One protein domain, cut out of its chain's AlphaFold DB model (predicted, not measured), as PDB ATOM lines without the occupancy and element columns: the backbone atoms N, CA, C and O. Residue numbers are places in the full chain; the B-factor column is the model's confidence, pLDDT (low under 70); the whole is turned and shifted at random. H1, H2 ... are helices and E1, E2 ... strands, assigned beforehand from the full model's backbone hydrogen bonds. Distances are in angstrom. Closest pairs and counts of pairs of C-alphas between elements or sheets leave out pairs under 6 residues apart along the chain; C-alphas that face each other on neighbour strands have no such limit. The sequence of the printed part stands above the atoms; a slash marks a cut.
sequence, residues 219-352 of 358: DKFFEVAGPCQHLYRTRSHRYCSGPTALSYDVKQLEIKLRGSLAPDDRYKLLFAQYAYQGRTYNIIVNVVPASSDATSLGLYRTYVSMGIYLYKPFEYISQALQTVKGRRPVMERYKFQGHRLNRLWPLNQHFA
ATOM      1  N   ASP A 219     172.683  86.455 135.225       85.81
ATOM      2  CA  ASP A 219     173.610  85.490 134.624       85.81
ATOM      3  C   ASP A 219     173.079  84.044 134.677       85.81
ATOM      4  O   ASP A 219     173.215  83.278 133.717       85.81
ATOM      5  N   LYS A 220     172.393  83.679 135.769       83.25
ATOM      6  CA  LYS A 220     171.746  82.368 135.912       83.25
ATOM      7  C   LYS A 220     170.645  82.155 134.872       83.25
ATOM      8  O   LYS A 220     170.550  81.062 134.316       83.25
ATOM      9  N   PHE A 221     169.809  83.164 134.635       81.38
ATOM     10  CA  PHE A 221     168.581  83.008 133.849       81.38
ATOM     11  C   PHE A 221     168.689  83.471 132.403       81.38
ATOM     12  O   PHE A 221     167.898  83.016 131.581       81.38
ATOM     13  N   PHE A 222     169.646  84.332 132.073       87.44
ATOM     14  CA  PHE A 222     169.757  84.926 130.751       87.44
ATOM     15  C   PHE A 222     171.118  84.694 130.120       87.44
ATOM     16  O   PHE A 222     172.143  84.552 130.782       87.44
ATOM     17  N   GLU A 223     171.119  84.717 128.794       92.12
ATOM     18  CA  GLU A 223     172.325  84.811 127.991       92.12
ATOM     19  C   GLU A 223     172.150  85.830 126.869       92.12
ATOM     20  O   GLU A 223     171.036  86.104 126.412       92.12
ATOM     21  N   VAL A 224     173.265  86.412 126.435       92.56
ATOM     22  CA  VAL A 224     173.291  87.312 125.281       92.56
ATOM     23  C   VAL A 224     173.069  86.487 124.017       92.56
ATOM     24  O   VAL A 224     173.794  85.532 123.750       92.56
ATOM     25  N   ALA A 225     172.044  86.848 123.250       90.62
ATOM     26  CA  ALA A 225     171.566  86.086 122.099       90.62
ATOM     27  C   ALA A 225     172.020  86.661 120.749       90.62
ATOM     28  O   ALA A 225     171.823  86.023 119.716       90.62
ATOM     29  N   GLY A 226     172.602  87.861 120.735       86.44
ATOM     30  CA  GLY A 226     172.977  88.534 119.497       86.44
ATOM     31  C   GLY A 226     173.931  89.709 119.698       86.44
ATOM     32  O   GLY A 226     174.227  90.093 120.834       86.44
ATOM     33  N   PRO A 227     174.431  90.290 118.594       87.69
ATOM     34  CA  PRO A 227     175.330  91.430 118.654       87.69
ATOM     35  C   PRO A 227     174.614  92.675 119.182       87.69
ATOM     36  O   PRO A 227     173.403  92.852 119.033       87.69
ATOM     37  N   CYS A 228     175.401  93.582 119.752       87.62
ATOM     38  CA  CYS A 228     174.930  94.904 120.132       87.62
ATOM     39  C   CYS A 228     174.574  95.725 118.890       87.62
ATOM     40  O   CYS A 228     175.395  95.889 117.988       87.62
ATOM     41  N   GLN A 229     173.367  96.276 118.862       86.12
ATOM     42  CA  GLN A 229     172.886  97.138 117.793       86.12
ATOM     43  C   GLN A 229     172.822  98.581 118.280       86.12
ATOM     44  O   GLN A 229     172.245  98.883 119.326       86.12
ATOM     45  N   HIS A 230     173.387  99.497 117.501       83.50
ATOM     46  CA  HIS A 230     173.233 100.920 117.763       83.50
ATOM     47  C   HIS A 230     171.861 101.378 117.266       83.50
ATOM     48  O   HIS A 230     171.556 101.268 116.077       83.50
ATOM     49  N   LEU A 231     171.027 101.885 118.175       79.00
ATOM     50  CA  LEU A 231     169.726 102.414 117.799       79.00
ATOM     51  C   LEU A 231     169.890 103.860 117.351       79.00
ATOM     52  O   LEU A 231     169.649 104.188 116.191       79.00
ATOM     53  N   TYR A 232     170.314 104.734 118.257       76.56
ATOM     54  CA  TYR A 232     170.472 106.142 117.936       76.56
ATOM     55  C   TYR A 232     171.429 106.844 118.880       76.56
ATOM     56  O   TYR A 232     171.517 106.531 120.065       76.56
ATOM     57  N   ARG A 233     172.095 107.850 118.325       74.31
ATOM     58  CA  ARG A 233     172.946 108.772 119.058       74.31
ATOM     59  C   ARG A 233     172.150 110.025 119.346       74.31
ATOM     60  O   ARG A 233     171.598 110.630 118.427       74.31
ATOM     61  N   THR A 234     172.105 110.422 120.607       66.62
ATOM     62  CA  THR A 234     171.603 111.752 120.945       66.62
ATOM     63  C   THR A 234     172.726 112.752 120.844       66.62
ATOM     64  O   THR A 234     173.907 112.424 120.991       66.62
ATOM     65  N   ARG A 235     172.374 113.992 120.528       65.38
ATOM     66  CA  ARG A 235     173.385 115.041 120.459       65.38
ATOM     67  C   ARG A 235     173.962 115.268 121.853       65.38
ATOM     68  O   ARG A 235     173.283 115.077 122.857       65.38
ATOM     69  N   SER A 236     175.232 115.657 121.930       57.53
ATOM     70  CA  SER A 236     175.836 116.037 123.205       57.53
ATOM     71  C   SER A 236     175.074 117.225 123.769       57.53
ATOM     72  O   SER A 236     175.111 118.314 123.193       57.53
ATOM     73  N   HIS A 237     174.394 117.038 124.896       59.22
ATOM     74  CA  HIS A 237     173.735 118.143 125.570       59.22
ATOM     75  C   HIS A 237     174.576 118.564 126.759       59.22
ATOM     76  O   HIS A 237     174.925 117.766 127.631       59.22
ATOM     77  N   ARG A 238     174.919 119.854 126.783       52.97
ATOM     78  CA  ARG A 238     175.439 120.474 127.994       52.97
ATOM     79  C   ARG A 238     174.319 120.429 129.019       52.97
ATOM     80  O   ARG A 238     173.319 121.130 128.882       52.97
ATOM     81  N   TYR A 239     174.477 119.563 130.009       52.59
ATOM     82  CA  TYR A 239     173.683 119.666 131.217       52.59
ATOM     83  C   TYR A 239     174.008 121.002 131.886       52.59
ATOM     84  O   TYR A 239     175.160 121.433 131.863       52.59
ATOM     85  N   CYS A 240     172.975 121.651 132.425       43.78
ATOM     86  CA  CYS A 240     173.001 122.830 133.294       43.78
ATOM     87  C   CYS A 240     174.393 123.451 133.547       43.78
ATOM     88  O   CYS A 240     175.172 122.898 134.314       43.78
ATOM     89  N   SER A 241     174.664 124.619 132.951       39.72
ATOM     90  CA  SER A 241     175.705 125.607 133.322       39.72
ATOM     91  C   SER A 241     177.120 125.114 133.707       39.72
ATOM     92  O   SER A 241     177.865 125.872 134.320       39.72
ATOM     93  N   GLY A 242     177.522 123.895 133.344       52.00
ATOM     94  CA  GLY A 242     178.840 123.329 133.636       52.00
ATOM     95  C   GLY A 242     179.517 122.734 132.394       52.00
ATOM     96  O   GLY A 242     178.877 122.568 131.355       52.00
ATOM     97  N   PRO A 243     180.817 122.392 132.477       51.38
ATOM     98  CA  PRO A 243     181.570 121.803 131.365       51.38
ATOM     99  C   PRO A 243     181.168 120.349 131.057       51.38
ATOM    100  O   PRO A 243     181.660 119.760 130.097       51.38
ATOM    101  N   THR A 244     180.281 119.754 131.854       56.78
ATOM    102  CA  THR A 244     179.901 118.351 131.716       56.78
ATOM    103  C   THR A 244     178.822 118.188 130.650       56.78
ATOM    104  O   THR A 244     177.623 118.309 130.907       56.78
ATOM    105  N   ALA A 245     179.252 117.920 129.419       59.66
ATOM    106  CA  ALA A 245     178.354 117.458 128.373       59.66
ATOM    107  C   ALA A 245     177.982 115.997 128.643       59.66
ATOM    108  O   ALA A 245     178.855 115.132 128.660       59.66
ATOM    109  N   LEU A 246     176.691 115.736 128.843       63.94
ATOM    110  CA  LEU A 246     176.162 114.382 128.855       63.94
ATOM    111  C   LEU A 246     175.697 114.084 127.428       63.94
ATOM    112  O   LEU A 246     174.643 114.546 126.989       63.94
ATOM    113  N   SER A 247     176.513 113.360 126.674       67.06
ATOM    114  CA  SER A 247     176.055 112.692 125.457       67.06
ATOM    115  C   SER A 247     175.632 111.283 125.818       67.06
ATOM    116  O   SER A 247     176.306 110.650 126.639       67.06
ATOM    117  N   TYR A 248     174.569 110.786 125.189       72.44
ATOM    118  CA  TYR A 248     174.259 109.372 125.284       72.44
ATOM    119  C   TYR A 248     173.900 108.724 123.952       72.44
ATOM    120  O   TYR A 248     173.175 109.291 123.131       72.44
ATOM    121  N   ASP A 249     174.393 107.503 123.779       80.38
ATOM    122  CA  ASP A 249     174.085 106.633 122.647       80.38
ATOM    123  C   ASP A 249     173.202 105.489 123.141       80.38
ATOM    124  O   ASP A 249     173.585 104.754 124.054       80.38
ATOM    125  N   VAL A 250     172.011 105.341 122.564       80.81
ATOM    126  CA  VAL A 250     171.098 104.251 122.909       80.81
ATOM    127  C   VAL A 250     171.404 103.047 122.044       80.81
ATOM    128  O   VAL A 250     171.418 103.104 120.810       80.81
ATOM    129  N   LYS A 251     171.638 101.937 122.725       86.75
ATOM    130  CA  LYS A 251     172.002 100.650 122.165       86.75
ATOM    131  C   LYS A 251     170.971  99.614 122.586       86.75
ATOM    132  O   LYS A 251     170.275  99.759 123.591       86.75
ATOM    133  N   GLN A 252     170.880  98.574 121.781       89.38
ATOM    134  CA  GLN A 252     170.042  97.418 122.022       89.38
ATOM    135  C   GLN A 252     170.924  96.183 122.026       89.38
ATOM    136  O   GLN A 252     171.723  95.983 121.112       89.38
ATOM    137  N   LEU A 253     170.739  95.341 123.029       90.69
ATOM    138  CA  LEU A 253     171.273  93.994 123.047       90.69
ATOM    139  C   LEU A 253     170.113  93.014 123.045       90.69
ATOM    140  O   LEU A 253     169.106  93.229 123.719       90.69
ATOM    141  N   GLU A 254     170.259  91.939 122.291       91.19
ATOM    142  CA  GLU A 254     169.316  90.843 122.378       91.19
ATOM    143  C   GLU A 254     169.762  89.864 123.458       91.19
ATOM    144  O   GLU A 254     170.910  89.417 123.467       91.19
ATOM    145  N   ILE A 255     168.853  89.540 124.369       89.88
ATOM    146  CA  ILE A 255     169.052  88.540 125.418       89.88
ATOM    147  C   ILE A 255     167.949  87.491 125.311       89.88
ATOM    148  O   ILE A 255     166.882  87.762 124.761       89.88
ATOM    149  N   LYS A 256     168.181  86.295 125.838       90.25
ATOM    150  CA  LYS A 256     167.160  85.245 125.904       90.25
ATOM    151  C   LYS A 256     167.265  84.453 127.194       90.25
ATOM    152  O   LYS A 256     168.322  84.475 127.831       90.25
ATOM    153  N   LEU A 257     166.201  83.741 127.554       85.50
ATOM    154  CA  LEU A 257     166.265  82.790 128.660       85.50
ATOM    155  C   LEU A 257     167.264  81.677 128.336       85.50
ATOM    156  O   LEU A 257     167.231  81.062 127.266       85.50
ATOM    157  N   ARG A 258     168.171  81.426 129.277       86.50
ATOM    158  CA  ARG A 258     169.210  80.410 129.158       86.50
ATOM    159  C   ARG A 258     168.570  79.032 129.003       86.50
ATOM    160  O   ARG A 258     167.682  78.660 129.764       86.50
ATOM    161  N   GLY A 259     169.040  78.275 128.016       85.38
ATOM    162  CA  GLY A 259     168.524  76.938 127.711       85.38
ATOM    163  C   GLY A 259     167.171  76.920 126.994       85.38
ATOM    164  O   GLY A 259     166.733  75.843 126.598       85.38
ATOM    165  N   SER A 260     166.530  78.072 126.768       82.19
ATOM    166  CA  SER A 260     165.319  78.115 125.954       82.19
ATOM    167  C   SER A 260     165.636  78.113 124.458       82.19
ATOM    168  O   SER A 260     166.568  78.774 123.984       82.19
ATOM    169  N   LEU A 261     164.818  77.366 123.718       78.69
ATOM    170  CA  LEU A 261     164.755  77.373 122.257       78.69
ATOM    171  C   LEU A 261     163.504  78.097 121.736       78.69
ATOM    172  O   LEU A 261     163.365  78.270 120.525       78.69
ATOM    173  N   ALA A 262     162.592  78.509 122.622       76.44
ATOM    174  CA  ALA A 262     161.357  79.166 122.227       76.44
ATOM    175  C   ALA A 262     161.658  80.585 121.703       76.44
ATOM    176  O   ALA A 262     162.347  81.354 122.378       76.44
ATOM    177  N   PRO A 263     161.137  80.972 120.523       72.00
ATOM    178  CA  PRO A 263     161.318  82.323 119.991       72.00
ATOM    179  C   PRO A 263     160.806  83.429 120.923       72.00
ATOM    180  O   PRO A 263     161.389  84.513 120.951       72.00
ATOM    181  N   ASP A 264     159.756  83.143 121.697       76.50
ATOM    182  CA  ASP A 264     159.114  84.095 122.612       76.50
ATOM    183  C   ASP A 264     159.930  84.380 123.881       76.50
ATOM    184  O   ASP A 264     159.685  85.374 124.561       76.50
ATOM    185  N   ASP A 265     160.965  83.583 124.155       83.44
ATOM    186  CA  ASP A 265     161.852  83.770 125.307       83.44
ATOM    187  C   ASP A 265     163.027  84.715 124.998       83.44
ATOM    188  O   ASP A 265     164.078  84.666 125.646       83.44
ATOM    189  N   ARG A 266     162.865  85.576 123.985       87.81
ATOM    190  CA  ARG A 266     163.836  86.592 123.556       87.81
ATOM    191  C   ARG A 266     163.377  87.980 123.982       87.81
ATOM    192  O   ARG A 266     162.199  88.330 123.907       87.81
ATOM    193  N   TYR A 267     164.336  88.813 124.362       88.75
ATOM    194  CA  TYR A 267     164.112  90.162 124.861       88.75
ATOM    195  C   TYR A 267     165.116  91.139 124.255       88.75
ATOM    196  O   TYR A 267     166.258  90.800 123.941       88.75
ATOM    197  N   LYS A 268     164.688  92.391 124.136       88.12
ATOM    198  CA  LYS A 268     165.517  93.540 123.786       88.12
ATOM    199  C   LYS A 268     165.876  94.264 125.079       88.12
ATOM    200  O   LYS A 268     165.014  94.870 125.716       88.12
ATOM    201  N   LEU A 269     167.148  94.214 125.456       88.62
ATOM    202  CA  LEU A 269     167.713  95.036 126.516       88.62
ATOM    203  C   LEU A 269     168.172  96.357 125.905       88.62
ATOM    204  O   LEU A 269     169.125  96.412 125.129       88.62
ATOM    205  N   LEU A 270     167.468  97.426 126.251       86.06
ATOM    206  CA  LEU A 270     167.800  98.787 125.862       86.06
ATOM    207  C   LEU A 270     168.726  99.377 126.917       86.06
ATOM    208  O   LEU A 270     168.410  99.355 128.107       86.06
ATOM    209  N   PHE A 271     169.848  99.942 126.495       87.38
ATOM    210  CA  PHE A 271     170.770 100.630 127.390       87.38
ATOM    211  C   PHE A 271     171.324 101.887 126.733       87.38
ATOM    212  O   PHE A 271     171.357 102.007 125.511       87.38
ATOM    213  N   ALA A 272     171.751 102.840 127.550       85.94
ATOM    214  CA  ALA A 272     172.352 104.075 127.083       85.94
ATOM    215  C   ALA A 272     173.789 104.195 127.561       85.94
ATOM    216  O   ALA A 272     174.105 103.888 128.709       85.94
ATOM    217  N   GLN A 273     174.645 104.653 126.661       86.38
ATOM    218  CA  GLN A 273     176.056 104.877 126.892       86.38
ATOM    219  C   GLN A 273     176.304 106.362 127.149       86.38
ATOM    220  O   GLN A 273     176.266 107.146 126.213       86.38
ATOM    221  N   TYR A 274     176.568 106.740 128.391       84.00
ATOM    222  CA  TYR A 274     176.795 108.103 128.858       84.00
ATOM    223  C   TYR A 274     178.284 108.448 128.912       84.00
ATOM    224  O   TYR A 274     179.064 107.690 129.481       84.00
ATOM    225  N   ALA A 275     178.672 109.625 128.420       84.06
ATOM    226  CA  ALA A 275     179.999 110.191 128.676       84.06
ATOM    227  C   ALA A 275     179.957 111.126 129.898       84.06
ATOM    228  O   ALA A 275     179.177 112.076 129.928       84.06
ATOM    229  N   TYR A 276     180.785 110.871 130.913       81.56
ATOM    230  CA  TYR A 276     180.867 111.680 132.132       81.56
ATOM    231  C   TYR A 276     182.303 111.704 132.671       81.56
ATOM    232  O   TYR A 276     182.913 110.656 132.860       81.56
ATOM    233  N   GLN A 277     182.850 112.903 132.911       82.38
ATOM    234  CA  GLN A 277     184.217 113.104 133.431       82.38
ATOM    235  C   GLN A 277     185.299 112.321 132.653       82.38
ATOM    236  O   GLN A 277     186.174 111.692 133.239       82.38
ATOM    237  N   GLY A 278     185.217 112.328 131.318       83.19
ATOM    238  CA  GLY A 278     186.172 111.631 130.445       83.19
ATOM    239  C   GLY A 278     186.023 110.105 130.411       83.19
ATOM    240  O   GLY A 278     186.810 109.441 129.747       83.19
ATOM    241  N   ARG A 279     185.021 109.541 131.097       85.38
ATOM    242  CA  ARG A 279     184.718 108.106 131.109       85.38
ATOM    243  C   ARG A 279     183.365 107.823 130.469       85.38
ATOM    244  O   ARG A 279     182.485 108.683 130.438       85.38
ATOM    245  N   THR A 280     183.199 106.595 129.996       86.88
ATOM    246  CA  THR A 280     181.982 106.131 129.326       86.88
ATOM    247  C   THR A 280     181.277 105.093 130.185       86.88
ATOM    248  O   THR A 280     181.903 104.122 130.581       86.88
ATOM    249  N   TYR A 281     179.984 105.261 130.443       87.56
ATOM    250  CA  TYR A 281     179.187 104.395 131.311       87.56
ATOM    251  C   TYR A 281     177.948 103.906 130.577       87.56
ATOM    252  O   TYR A 281     177.171 104.709 130.078       87.56
ATOM    253  N   ASN A 282     177.719 102.605 130.542       88.06
ATOM    254  CA  ASN A 282     176.497 102.017 130.021       88.06
ATOM    255  C   ASN A 282     175.503 101.835 131.172       88.06
ATOM    256  O   ASN A 282     175.882 101.447 132.274       88.06
ATOM    257  N   ILE A 283     174.231 102.131 130.936       86.38
ATOM    258  CA  ILE A 283     173.175 102.021 131.945       86.38
ATOM    259  C   ILE A 283     171.940 101.440 131.281       86.38
ATOM    260  O   ILE A 283     171.516 101.925 130.229       86.38
ATOM    261  N   ILE A 284     171.370 100.406 131.894       85.31
ATOM    262  CA  ILE A 284     170.157  99.750 131.406       85.31
ATOM    263  C   ILE A 284     169.004 100.748 131.490       85.31
ATOM    264  O   ILE A 284     168.767 101.365 132.519       85.31
ATOM    265  N   VAL A 285     168.291 100.924 130.389       80.06
ATOM    266  CA  VAL A 285     167.148 101.835 130.300       80.06
ATOM    267  C   VAL A 285     165.854 101.054 130.432       80.06
ATOM    268  O   VAL A 285     164.953 101.483 131.146       80.06
ATOM    269  N   ASN A 286     165.751  99.922 129.732       79.50
ATOM    270  CA  ASN A 286     164.559  99.086 129.754       79.50
ATOM    271  C   ASN A 286     164.858  97.670 129.238       79.50
ATOM    272  O   ASN A 286     165.823  97.470 128.500       79.50
ATOM    273  N   VAL A 287     163.998  96.711 129.568       81.44
ATOM    274  CA  VAL A 287     163.973  95.378 128.955       81.44
ATOM    275  C   VAL A 287     162.562  95.139 128.433       81.44
ATOM    276  O   VAL A 287     161.582  95.330 129.149       81.44
ATOM    277  N   VAL A 288     162.440  94.752 127.168       82.50
ATOM    278  CA  VAL A 288     161.139  94.492 126.540       82.50
ATOM    279  C   VAL A 288     161.161  93.148 125.822       82.50
ATOM    280  O   VAL A 288     162.198  92.797 125.257       82.50
ATOM    281  N   PRO A 289     160.056  92.382 125.807       84.56
ATOM    282  CA  PRO A 289     159.961  91.190 124.970       84.56
ATOM    283  C   PRO A 289     160.289  91.516 123.510       84.56
ATOM    284  O   PRO A 289     159.935  92.586 123.007       84.56
ATOM    285  N   ALA A 290     160.972  90.613 122.808       85.56
ATOM    286  CA  ALA A 290     161.351  90.837 121.414       85.56
ATOM    287  C   ALA A 290     160.120  91.009 120.508       85.56
ATOM    288  O   ALA A 290     160.166  91.809 119.568       85.56
ATOM    289  N   SER A 291     159.022  90.334 120.856       82.69
ATOM    290  CA  SER A 291     157.697  90.419 120.236       82.69
ATOM    291  C   SER A 291     156.875  91.647 120.650       82.69
ATOM    292  O   SER A 291     155.790  91.853 120.117       82.69
ATOM    293  N   SER A 292     157.353  92.474 121.588       81.75
ATOM    294  CA  SER A 292     156.609  93.655 122.041       81.75
ATOM    295  C   SER A 292     156.528  94.713 120.942       81.75
ATOM    296  O   SER A 292     157.545  95.281 120.525       81.75
ATOM    297  N   ASP A 293     155.300  94.997 120.513       78.25
ATOM    298  CA  ASP A 293     154.980  96.064 119.573       78.25
ATOM    299  C   ASP A 293     154.770  97.414 120.269       78.25
ATOM    300  O   ASP A 293     154.464  97.508 121.461       78.25
ATOM    301  N   ALA A 294     154.889  98.488 119.488       71.19
ATOM    302  CA  ALA A 294     154.518  99.825 119.925       71.19
ATOM    303  C   ALA A 294     152.993 100.030 119.856       71.19
ATOM    304  O   ALA A 294     152.335  99.604 118.907       71.19
ATOM    305  N   THR A 295     152.425 100.746 120.820       68.38
ATOM    306  CA  THR A 295     151.062 101.279 120.742       68.38
ATOM    307  C   THR A 295     150.973 102.392 119.695       68.38
ATOM    308  O   THR A 295     151.981 102.930 119.230       68.38
ATOM    309  N   SER A 296     149.747 102.814 119.385       62.31
ATOM    310  CA  SER A 296     149.470 104.007 118.571       62.31
ATOM    311  C   SER A 296     150.036 105.298 119.180       62.31
ATOM    312  O   SER A 296     150.189 106.284 118.470       62.31
ATOM    313  N   LEU A 297     150.376 105.300 120.472       59.31
ATOM    314  CA  LEU A 297     151.055 106.400 121.166       59.31
ATOM    315  C   LEU A 297     152.586 106.282 121.122       59.31
ATOM    316  O   LEU A 297     153.291 107.159 121.619       59.31
ATOM    317  N   GLY A 298     153.096 105.184 120.561       64.25
ATOM    318  CA  GLY A 298     154.500 104.805 120.582       64.25
ATOM    319  C   GLY A 298     155.034 104.519 121.967       64.25
ATOM    320  O   GLY A 298     156.131 104.958 122.295       64.25
ATOM    321  N   LEU A 299     154.272 103.790 122.772       71.25
ATOM    322  CA  LEU A 299     154.756 103.142 123.989       71.25
ATOM    323  C   LEU A 299     154.905 101.646 123.711       71.25
ATOM    324  O   LEU A 299     154.149 101.118 122.903       71.25
ATOM    325  N   TYR A 300     155.836 100.945 124.350       71.62
ATOM    326  CA  TYR A 300     155.852  99.479 124.253       71.62
ATOM    327  C   TYR A 300     154.599  98.894 124.918       71.62
ATOM    328  O   TYR A 300     154.220  99.336 126.002       71.62
ATOM    329  N   ARG A 301     153.952  97.917 124.270       70.06
ATOM    330  CA  ARG A 301     152.747  97.250 124.797       70.06
ATOM    331  C   ARG A 301     153.055  96.384 126.006       70.06
ATOM    332  O   ARG A 301     152.312  96.396 126.980       70.06
ATOM    333  N   THR A 302     154.152  95.645 125.932       71.88
ATOM    334  CA  THR A 302     154.653  94.816 127.024       71.88
ATOM    335  C   THR A 302     156.078  95.218 127.349       71.88
ATOM    336  O   THR A 302     156.886  95.538 126.471       71.88
ATOM    337  N   TYR A 303     156.389  95.219 128.633       69.69
ATOM    338  CA  TYR A 303     157.722  95.482 129.134       69.69
ATOM    339  C   TYR A 303     157.980  94.588 130.329       69.69
ATOM    340  O   TYR A 303     157.066  94.049 130.954       69.69
ATOM    341  N   VAL A 304     159.256  94.449 130.630       68.38
ATOM    342  CA  VAL A 304     159.726  93.739 131.795       68.38
ATOM    343  C   VAL A 304     160.111  94.790 132.829       68.38
ATOM    344  O   VAL A 304     161.030  95.578 132.604       68.38
ATOM    345  N   SER A 305     159.386  94.843 133.950       62.47
ATOM    346  CA  SER A 305     159.786  95.715 135.055       62.47
ATOM    347  C   SER A 305     161.110  95.212 135.619       62.47
ATOM    348  O   SER A 305     161.211  94.074 136.067       62.47
ATOM    349  N   MET A 306     162.131  96.064 135.577       59.53
ATOM    350  CA  MET A 306     163.459  95.772 136.124       59.53
ATOM    351  C   MET A 306     163.654  96.389 137.521       59.53
ATOM    352  O   MET A 306     164.756  96.355 138.067       59.53
ATOM    353  N   GLY A 307     162.593  96.952 138.110       56.09
ATOM    354  CA  GLY A 307     162.632  97.660 139.390       56.09
ATOM    355  C   GLY A 307     163.190  99.089 139.308       56.09
ATOM    356  O   GLY A 307     163.835  99.499 138.340       56.09
ATOM    357  N   ILE A 308     162.937  99.862 140.366       48.88
ATOM    358  CA  ILE A 308     163.094 101.325 140.426       48.88
ATOM    359  C   ILE A 308     164.534 101.864 140.541       48.88
ATOM    360  O   ILE A 308     164.686 103.068 140.702       48.88
ATOM    361  N   TYR A 309     165.601 101.068 140.432       52.38
ATOM    362  CA  TYR A 309     166.964 101.573 140.708       52.38
ATOM    363  C   TYR A 309     167.992 101.424 139.582       52.38
ATOM    364  O   TYR A 309     169.164 101.710 139.804       52.38
ATOM    365  N   LEU A 310     167.599 101.021 138.369       59.53
ATOM    366  CA  LEU A 310     168.582 100.590 137.359       59.53
ATOM    367  C   LEU A 310     168.816 101.547 136.174       59.53
ATOM    368  O   LEU A 310     169.622 101.222 135.311       59.53
ATOM    369  N   TYR A 311     168.183 102.726 136.132       66.31
ATOM    370  CA  TYR A 311     168.056 103.505 134.880       66.31
ATOM    371  C   TYR A 311     168.429 105.001 134.967       66.31
ATOM    372  O   TYR A 311     168.400 105.697 133.949       66.31
ATOM    373  N   LYS A 312     168.804 105.528 136.144       75.56
ATOM    374  CA  LYS A 312     169.200 106.940 136.328       75.56
ATOM    375  C   LYS A 312     170.705 107.070 136.606       75.56
ATOM    376  O   LYS A 312     171.136 106.704 137.696       75.56
ATOM    377  N   PRO A 313     171.518 107.653 135.699       76.88
ATOM    378  CA  PRO A 313     172.931 107.940 135.991       76.88
ATOM    379  C   PRO A 313     173.124 108.874 137.187       76.88
ATOM    380  O   PRO A 313     174.188 108.859 137.806       76.88
ATOM    381  N   PHE A 314     172.114 109.688 137.495       79.31
ATOM    382  CA  PHE A 314     172.125 110.696 138.543       79.31
ATOM    383  C   PHE A 314     170.962 110.461 139.506       79.31
ATOM    384  O   PHE A 314     169.800 110.541 139.107       79.31
ATOM    385  N   GLU A 315     171.284 110.200 140.770       75.00
ATOM    386  CA  GLU A 315     170.310 110.035 141.851       75.00
ATOM    387  C   GLU A 315     170.172 111.333 142.642       75.00
ATOM    388  O   GLU A 315     171.155 112.056 142.809       75.00
ATOM    389  N   TYR A 316     168.982 111.634 143.156       69.06
ATOM    390  CA  TYR A 316     168.790 112.824 143.980       69.06
ATOM    391  C   TYR A 316     169.478 112.643 145.340       69.06
ATOM    392  O   TYR A 316     169.225 111.680 146.055       69.06
ATOM    393  N   ILE A 317     170.312 113.605 145.732       67.75
ATOM    394  CA  ILE A 317     170.841 113.719 147.101       67.75
ATOM    395  C   ILE A 317     169.719 114.178 148.040       67.75
ATOM    396  O   ILE A 317     169.621 113.717 149.173       67.75
ATOM    397  N   SER A 318     168.840 115.062 147.559       62.59
ATOM    398  CA  SER A 318     167.602 115.426 148.241       62.59
ATOM    399  C   SER A 318     166.498 115.738 147.224       62.59
ATOM    400  O   SER A 318     166.673 116.536 146.303       62.59
ATOM    401  N   GLN A 319     165.336 115.094 147.387       52.88
ATOM    402  CA  GLN A 319     164.128 115.397 146.602       52.88
ATOM    403  C   GLN A 319     163.368 116.613 147.143       52.88
ATOM    404  O   GLN A 319     162.430 117.091 146.504       52.88
ATOM    405  N   ALA A 320     163.755 117.116 148.322       47.03
ATOM    406  CA  ALA A 320     163.080 118.227 148.955       47.03
ATOM    407  C   ALA A 320     163.122 119.447 148.026       47.03
ATOM    408  O   ALA A 320     164.173 120.044 147.776       47.03
ATOM    409  N   LEU A 321     161.938 119.835 147.552       44.41
ATOM    410  CA  LEU A 321     161.609 121.146 147.003       44.41
ATOM    411  C   LEU A 321     161.785 122.218 148.091       44.41
ATOM    412  O   LEU A 321     160.882 123.008 148.343       44.41
ATOM    413  N   GLN A 322     162.938 122.271 148.757       43.34
ATOM    414  CA  GLN A 322     163.328 123.477 149.452       43.34
ATOM    415  C   GLN A 322     163.651 124.491 148.360       43.34
ATOM    416  O   GLN A 322     164.746 124.571 147.792       43.34
ATOM    417  N   THR A 323     162.592 125.215 148.019       41.69
ATOM    418  CA  THR A 323     162.517 126.623 147.648       41.69
ATOM    419  C   THR A 323     163.394 127.468 148.573       41.69
ATOM    420  O   THR A 323     162.943 128.405 149.223       41.69
ATOM    421  N   VAL A 324     164.692 127.179 148.625       42.91
ATOM    422  CA  VAL A 324     165.656 128.172 149.059       42.91
ATOM    423  C   VAL A 324     165.636 129.208 147.946       42.91
ATOM    424  O   VAL A 324     166.054 128.944 146.817       42.91
ATOM    425  N   LYS A 325     165.043 130.364 148.248       42.25
ATOM    426  CA  LYS A 325     165.220 131.612 147.504       42.25
ATOM    427  C   LYS A 325     166.727 131.888 147.441       42.25
ATOM    428  O   LYS A 325     167.288 132.526 148.316       42.25
ATOM    429  N   GLY A 326     167.391 131.287 146.464       50.81
ATOM    430  CA  GLY A 326     168.842 131.169 146.417       50.81
ATOM    431  C   GLY A 326     169.203 130.019 145.492       50.81
ATOM    432  O   GLY A 326     169.163 128.853 145.879       50.81
ATOM    433  N   ARG A 327     169.469 130.360 144.231       50.06
ATOM    434  CA  ARG A 327     169.760 129.446 143.122       50.06
ATOM    435  C   ARG A 327     171.005 128.599 143.423       50.06
ATOM    436  O   ARG A 327     172.095 128.950 142.990       50.06
ATOM    437  N   ARG A 328     170.869 127.475 144.131       47.81
ATOM    438  CA  ARG A 328     171.897 126.430 144.041       47.81
ATOM    439  C   ARG A 328     171.818 125.794 142.651       47.81
ATOM    440  O   ARG A 328     170.697 125.509 142.208       47.81
ATOM    441  N   PRO A 329     172.950 125.588 141.956       54.28
ATOM    442  CA  PRO A 329     172.968 124.877 140.689       54.28
ATOM    443  C   PRO A 329     172.278 123.523 140.848       54.28
ATOM    444  O   PRO A 329     172.514 122.801 141.815       54.28
ATOM    445  N   VAL A 330     171.421 123.179 139.888       56.81
ATOM    446  CA  VAL A 330     170.597 121.959 139.893       56.81
ATOM    447  C   VAL A 330     171.436 120.701 140.177       56.81
ATOM    448  O   VAL A 330     170.944 119.796 140.839       56.81
ATOM    449  N   MET A 331     172.714 120.680 139.779       53.94
ATOM    450  CA  MET A 331     173.632 119.540 139.916       53.94
ATOM    451  C   MET A 331     174.124 119.243 141.337       53.94
ATOM    452  O   MET A 331     174.398 118.085 141.624       53.94
ATOM    453  N   GLU A 332     174.167 120.216 142.256       62.03
ATOM    454  CA  GLU A 332     174.520 119.940 143.668       62.03
ATOM    455  C   GLU A 332     173.480 119.052 144.368       62.03
ATOM    456  O   GLU A 332     173.695 118.570 145.477       62.03
ATOM    457  N   ARG A 333     172.331 118.841 143.718       67.38
ATOM    458  CA  ARG A 333     171.244 117.987 144.195       67.38
ATOM    459  C   ARG A 333     171.341 116.563 143.673       67.38
ATOM    460  O   ARG A 333     170.479 115.768 144.028       67.38
ATOM    461  N   TYR A 334     172.339 116.241 142.849       73.75
ATOM    462  CA  TYR A 334     172.473 114.921 142.249       73.75
ATOM    463  C   TYR A 334     173.816 114.278 142.565       73.75
ATOM    464  O   TYR A 334     174.872 114.901 142.491       73.75
ATOM    465  N   LYS A 335     173.772 112.981 142.851       80.88
ATOM    466  CA  LYS A 335     174.935 112.112 142.974       80.88
ATOM    467  C   LYS A 335     175.017 111.236 141.736       80.88
ATOM    468  O   LYS A 335     174.073 110.521 141.410       80.88
ATOM    469  N   PHE A 336     176.161 111.263 141.060       83.75
ATOM    470  CA  PHE A 336     176.409 110.358 139.945       83.75
ATOM    471  C   PHE A 336     176.578 108.916 140.450       83.75
ATOM    472  O   PHE A 336     177.478 108.624 141.237       83.75
ATOM    473  N   GLN A 337     175.724 108.014 139.977       85.69
ATOM    474  CA  GLN A 337     175.725 106.581 140.292       85.69
ATOM    475  C   GLN A 337     176.004 105.720 139.048       85.69
ATOM    476  O   GLN A 337     176.075 104.496 139.152       85.69
ATOM    477  N   GLY A 338     176.214 106.330 137.872       85.75
ATOM    478  CA  GLY A 338     176.419 105.601 136.613       85.75
ATOM    479  C   GLY A 338     177.597 104.622 136.634       85.75
ATOM    480  O   GLY A 338     177.520 103.561 136.025       85.75
ATOM    481  N   HIS A 339     178.645 104.904 137.416       86.00
ATOM    482  CA  HIS A 339     179.759 103.972 137.638       86.00
ATOM    483  C   HIS A 339     179.326 102.646 138.277       86.00
ATOM    484  O   HIS A 339     179.874 101.596 137.953       86.00
ATOM    485  N   ARG A 340     178.331 102.684 139.168       86.94
ATOM    486  CA  ARG A 340     177.776 101.483 139.802       86.94
ATOM    487  C   ARG A 340     176.841 100.760 138.842       86.94
ATOM    488  O   ARG A 340     176.948  99.552 138.685       86.94
ATOM    489  N   LEU A 341     175.981 101.508 138.152       86.56
ATOM    490  CA  LEU A 341     175.023 100.955 137.189       86.56
ATOM    491  C   LEU A 341     175.702 100.267 135.994       86.56
ATOM    492  O   LEU A 341     175.209  99.253 135.515       86.56
ATOM    493  N   ASN A 342     176.879 100.735 135.572       89.12
ATOM    494  CA  ASN A 342     177.663 100.069 134.527       89.12
ATOM    495  C   ASN A 342     178.202  98.685 134.939       89.12
ATOM    496  O   ASN A 342     178.690  97.938 134.097       89.12
ATOM    497  N   ARG A 343     178.114  98.321 136.225       88.88
ATOM    498  CA  ARG A 343     178.484  96.988 136.726       88.88
ATOM    499  C   ARG A 343     177.331  95.984 136.669       88.88
ATOM    500  O   ARG A 343     177.532  94.842 137.077       88.88
ATOM    501  N   LEU A 344     176.151  96.385 136.201       87.31
ATOM    502  CA  LEU A 344     175.015  95.485 136.027       87.31
ATOM    503  C   LEU A 344     175.227  94.572 134.813       87.31
ATOM    504  O   LEU A 344     175.759  94.998 133.790       87.31
ATOM    505  N   TRP A 345     174.782  93.326 134.911       87.25
ATOM    506  CA  TRP A 345     174.715  92.396 133.788       87.25
ATOM    507  C   TRP A 345     173.746  92.918 132.714       87.25
ATOM    508  O   TRP A 345     172.690  93.441 133.072       87.25
ATOM    509  N   PRO A 346     174.048  92.789 131.407       87.00
ATOM    510  CA  PRO A 346     175.253  92.203 130.801       87.00
ATOM    511  C   PRO A 346     176.365  93.240 130.555       87.00
ATOM    512  O   PRO A 346     177.365  92.959 129.891       87.00
ATOM    513  N   LEU A 347     176.197  94.470 131.048       85.88
ATOM    514  CA  LEU A 347     177.080  95.598 130.753       85.88
ATOM    515  C   LEU A 347     178.492  95.390 131.299       85.88
ATOM    516  O   LEU A 347     179.465  95.706 130.618       85.88
ATOM    517  N   ASN A 348     178.597  94.789 132.483       80.12
ATOM    518  CA  ASN A 348     179.863  94.433 133.119       80.12
ATOM    519  C   ASN A 348     180.704  93.401 132.349       80.12
ATOM    520  O   ASN A 348     181.913  93.368 132.538       80.12
ATOM    521  N   GLN A 349     180.083  92.559 131.522       81.31
ATOM    522  CA  GLN A 349     180.761  91.498 130.769       81.31
ATOM    523  C   GLN A 349     181.126  91.957 129.352       81.31
ATOM    524  O   GLN A 349     182.193  91.624 128.847       81.31
ATOM    525  N   HIS A 350     180.248  92.733 128.712       76.56
ATOM    526  CA  HIS A 350     180.349  93.027 127.278       76.56
ATOM    527  C   HIS A 350     180.777  94.456 126.950       76.56
ATOM    528  O   HIS A 350     181.223  94.726 125.837       76.56
ATOM    529  N   PHE A 351     180.620  95.382 127.893       77.38
ATOM    530  CA  PHE A 351     180.904  96.801 127.686       77.38
ATOM    531  C   PHE A 351     181.611  97.400 128.896       77.38
ATOM    532  O   PHE A 351     181.432  98.590 129.184       77.38
ATOM    533  N   ALA A 352     182.377  96.573 129.620       62.47
ATOM    534  CA  ALA A 352     183.223  97.047 130.699       62.47
ATOM    535  C   ALA A 352     184.002  98.262 130.187       62.47
ATOM    536  O   ALA A 352     184.566  98.225 129.092       62.47
TER     537      ALA A 352
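This is residues 219 to 352 of the 358 residues of an uncharacterized protein of Scenedesmus sp. NREL 46B-D3 (UniProt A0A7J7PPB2). What shape do these coordinates draw? A strongly twisted wall of antiparallel strands, the meander E2 E3 E4 E5 with the short E1 beside one end of E3, has the tiny helix H2 packed over E5, while H3 only grazes the sheet. From this body a small two-stranded piece, E6 with E7, leads out to a loop whose residues 321 to 328 stick out and add to the length. What is it built of? The printed part has 134 residues, with seven named strands and three named helices in the order E1 E2 E3 E4 E5 E6 H1 E7 H2 H3; the class is mixed, helices and strands, with under half of the residues, 58 of 134, in named elements. How compact is it? It is only just loose, close to compact, with a radius of gyration of the C-alphas of 17.2 A, and elongated, with spans of 59 by 34 by 28 A.

Which strand has the most neighbours? E3, residues 248 to 257, has E1, residues 222 to 224, and E2, residues 229 to 233, on one side and E4, residues 266 to 276, on the other side, each antiparallel to it. The pairing is staggered: E1 is beside residues 255 to 257, with N 223 and O 256 3.0 A apart, and E2 beside residues 249 to 252, with N 229 and O 252 2.8 A apart. On the other side N 251 and O 271 of the hairpin E3 and E4 are 2.8 A apart. How does the sheet go on from there? E5, residues 279 to 289, is an edge strand and forms an antiparallel hairpin with E4, with N 274 and O 281 2.7 A apart; E2 to E5 make a meander, each strand the antiparallel neighbour of the one before. What is on the sheet? H2, residues 338 to 341, is on it at a height over the sheet of 6.7 A and only just over E5, with 3 of its 4 C-alphas falling there; the closest C-alphas, those of Ile 283 and Leu 341, are 5.7 A apart. H3, residues 347 to 350, only grazes the sheet, its closest C-alphas to E5 being those of Asn 282 and Leu 347, 6.5 A apart. What lies beyond? E6, residues 314 to 316, and E7, residues 334 to 336, are antiparallel neighbours at 145 degrees, with N 335 and O 315 2.8 A apart; H1, residues 330 to 333, is not on the branched sheet. H1, H2 and H3 are too short for any O i to N i+4 pair; the one O i to N i+3 pair is within hydrogen-bond range in H1 and in H2, but not in H3.

Where do the first and last elements lie? E1 begins at C-alpha 222, (169.757, 84.926, 130.751), and H3 ends at C-alpha 350, (180.349, 93.027, 127.278). How long are the longer strands? E4 measures 31.5 A from first to last C-alpha, E5 30.6 A, E3 28.0 A and E2 11.7 A. E4 begins at C-alpha 266, (163.836, 86.592, 123.556).

How far does it reach? The two C-alphas farthest apart, those of Leu 261 and Lys 325, are 59.8 A apart, and residues 321 to 328 stand free. Is the printed part whole, and which links are long? It has no cut; the links E2 to E3, E5 to E6 and E6 to H1 are long, with 14, 24 and 13 residues. Where is confidence low? Mean pLDDT of the printed part is 74.0, and residues 234 to 247, 295 to 298, 303 to 311, 316 to 333 and 352 are under 70.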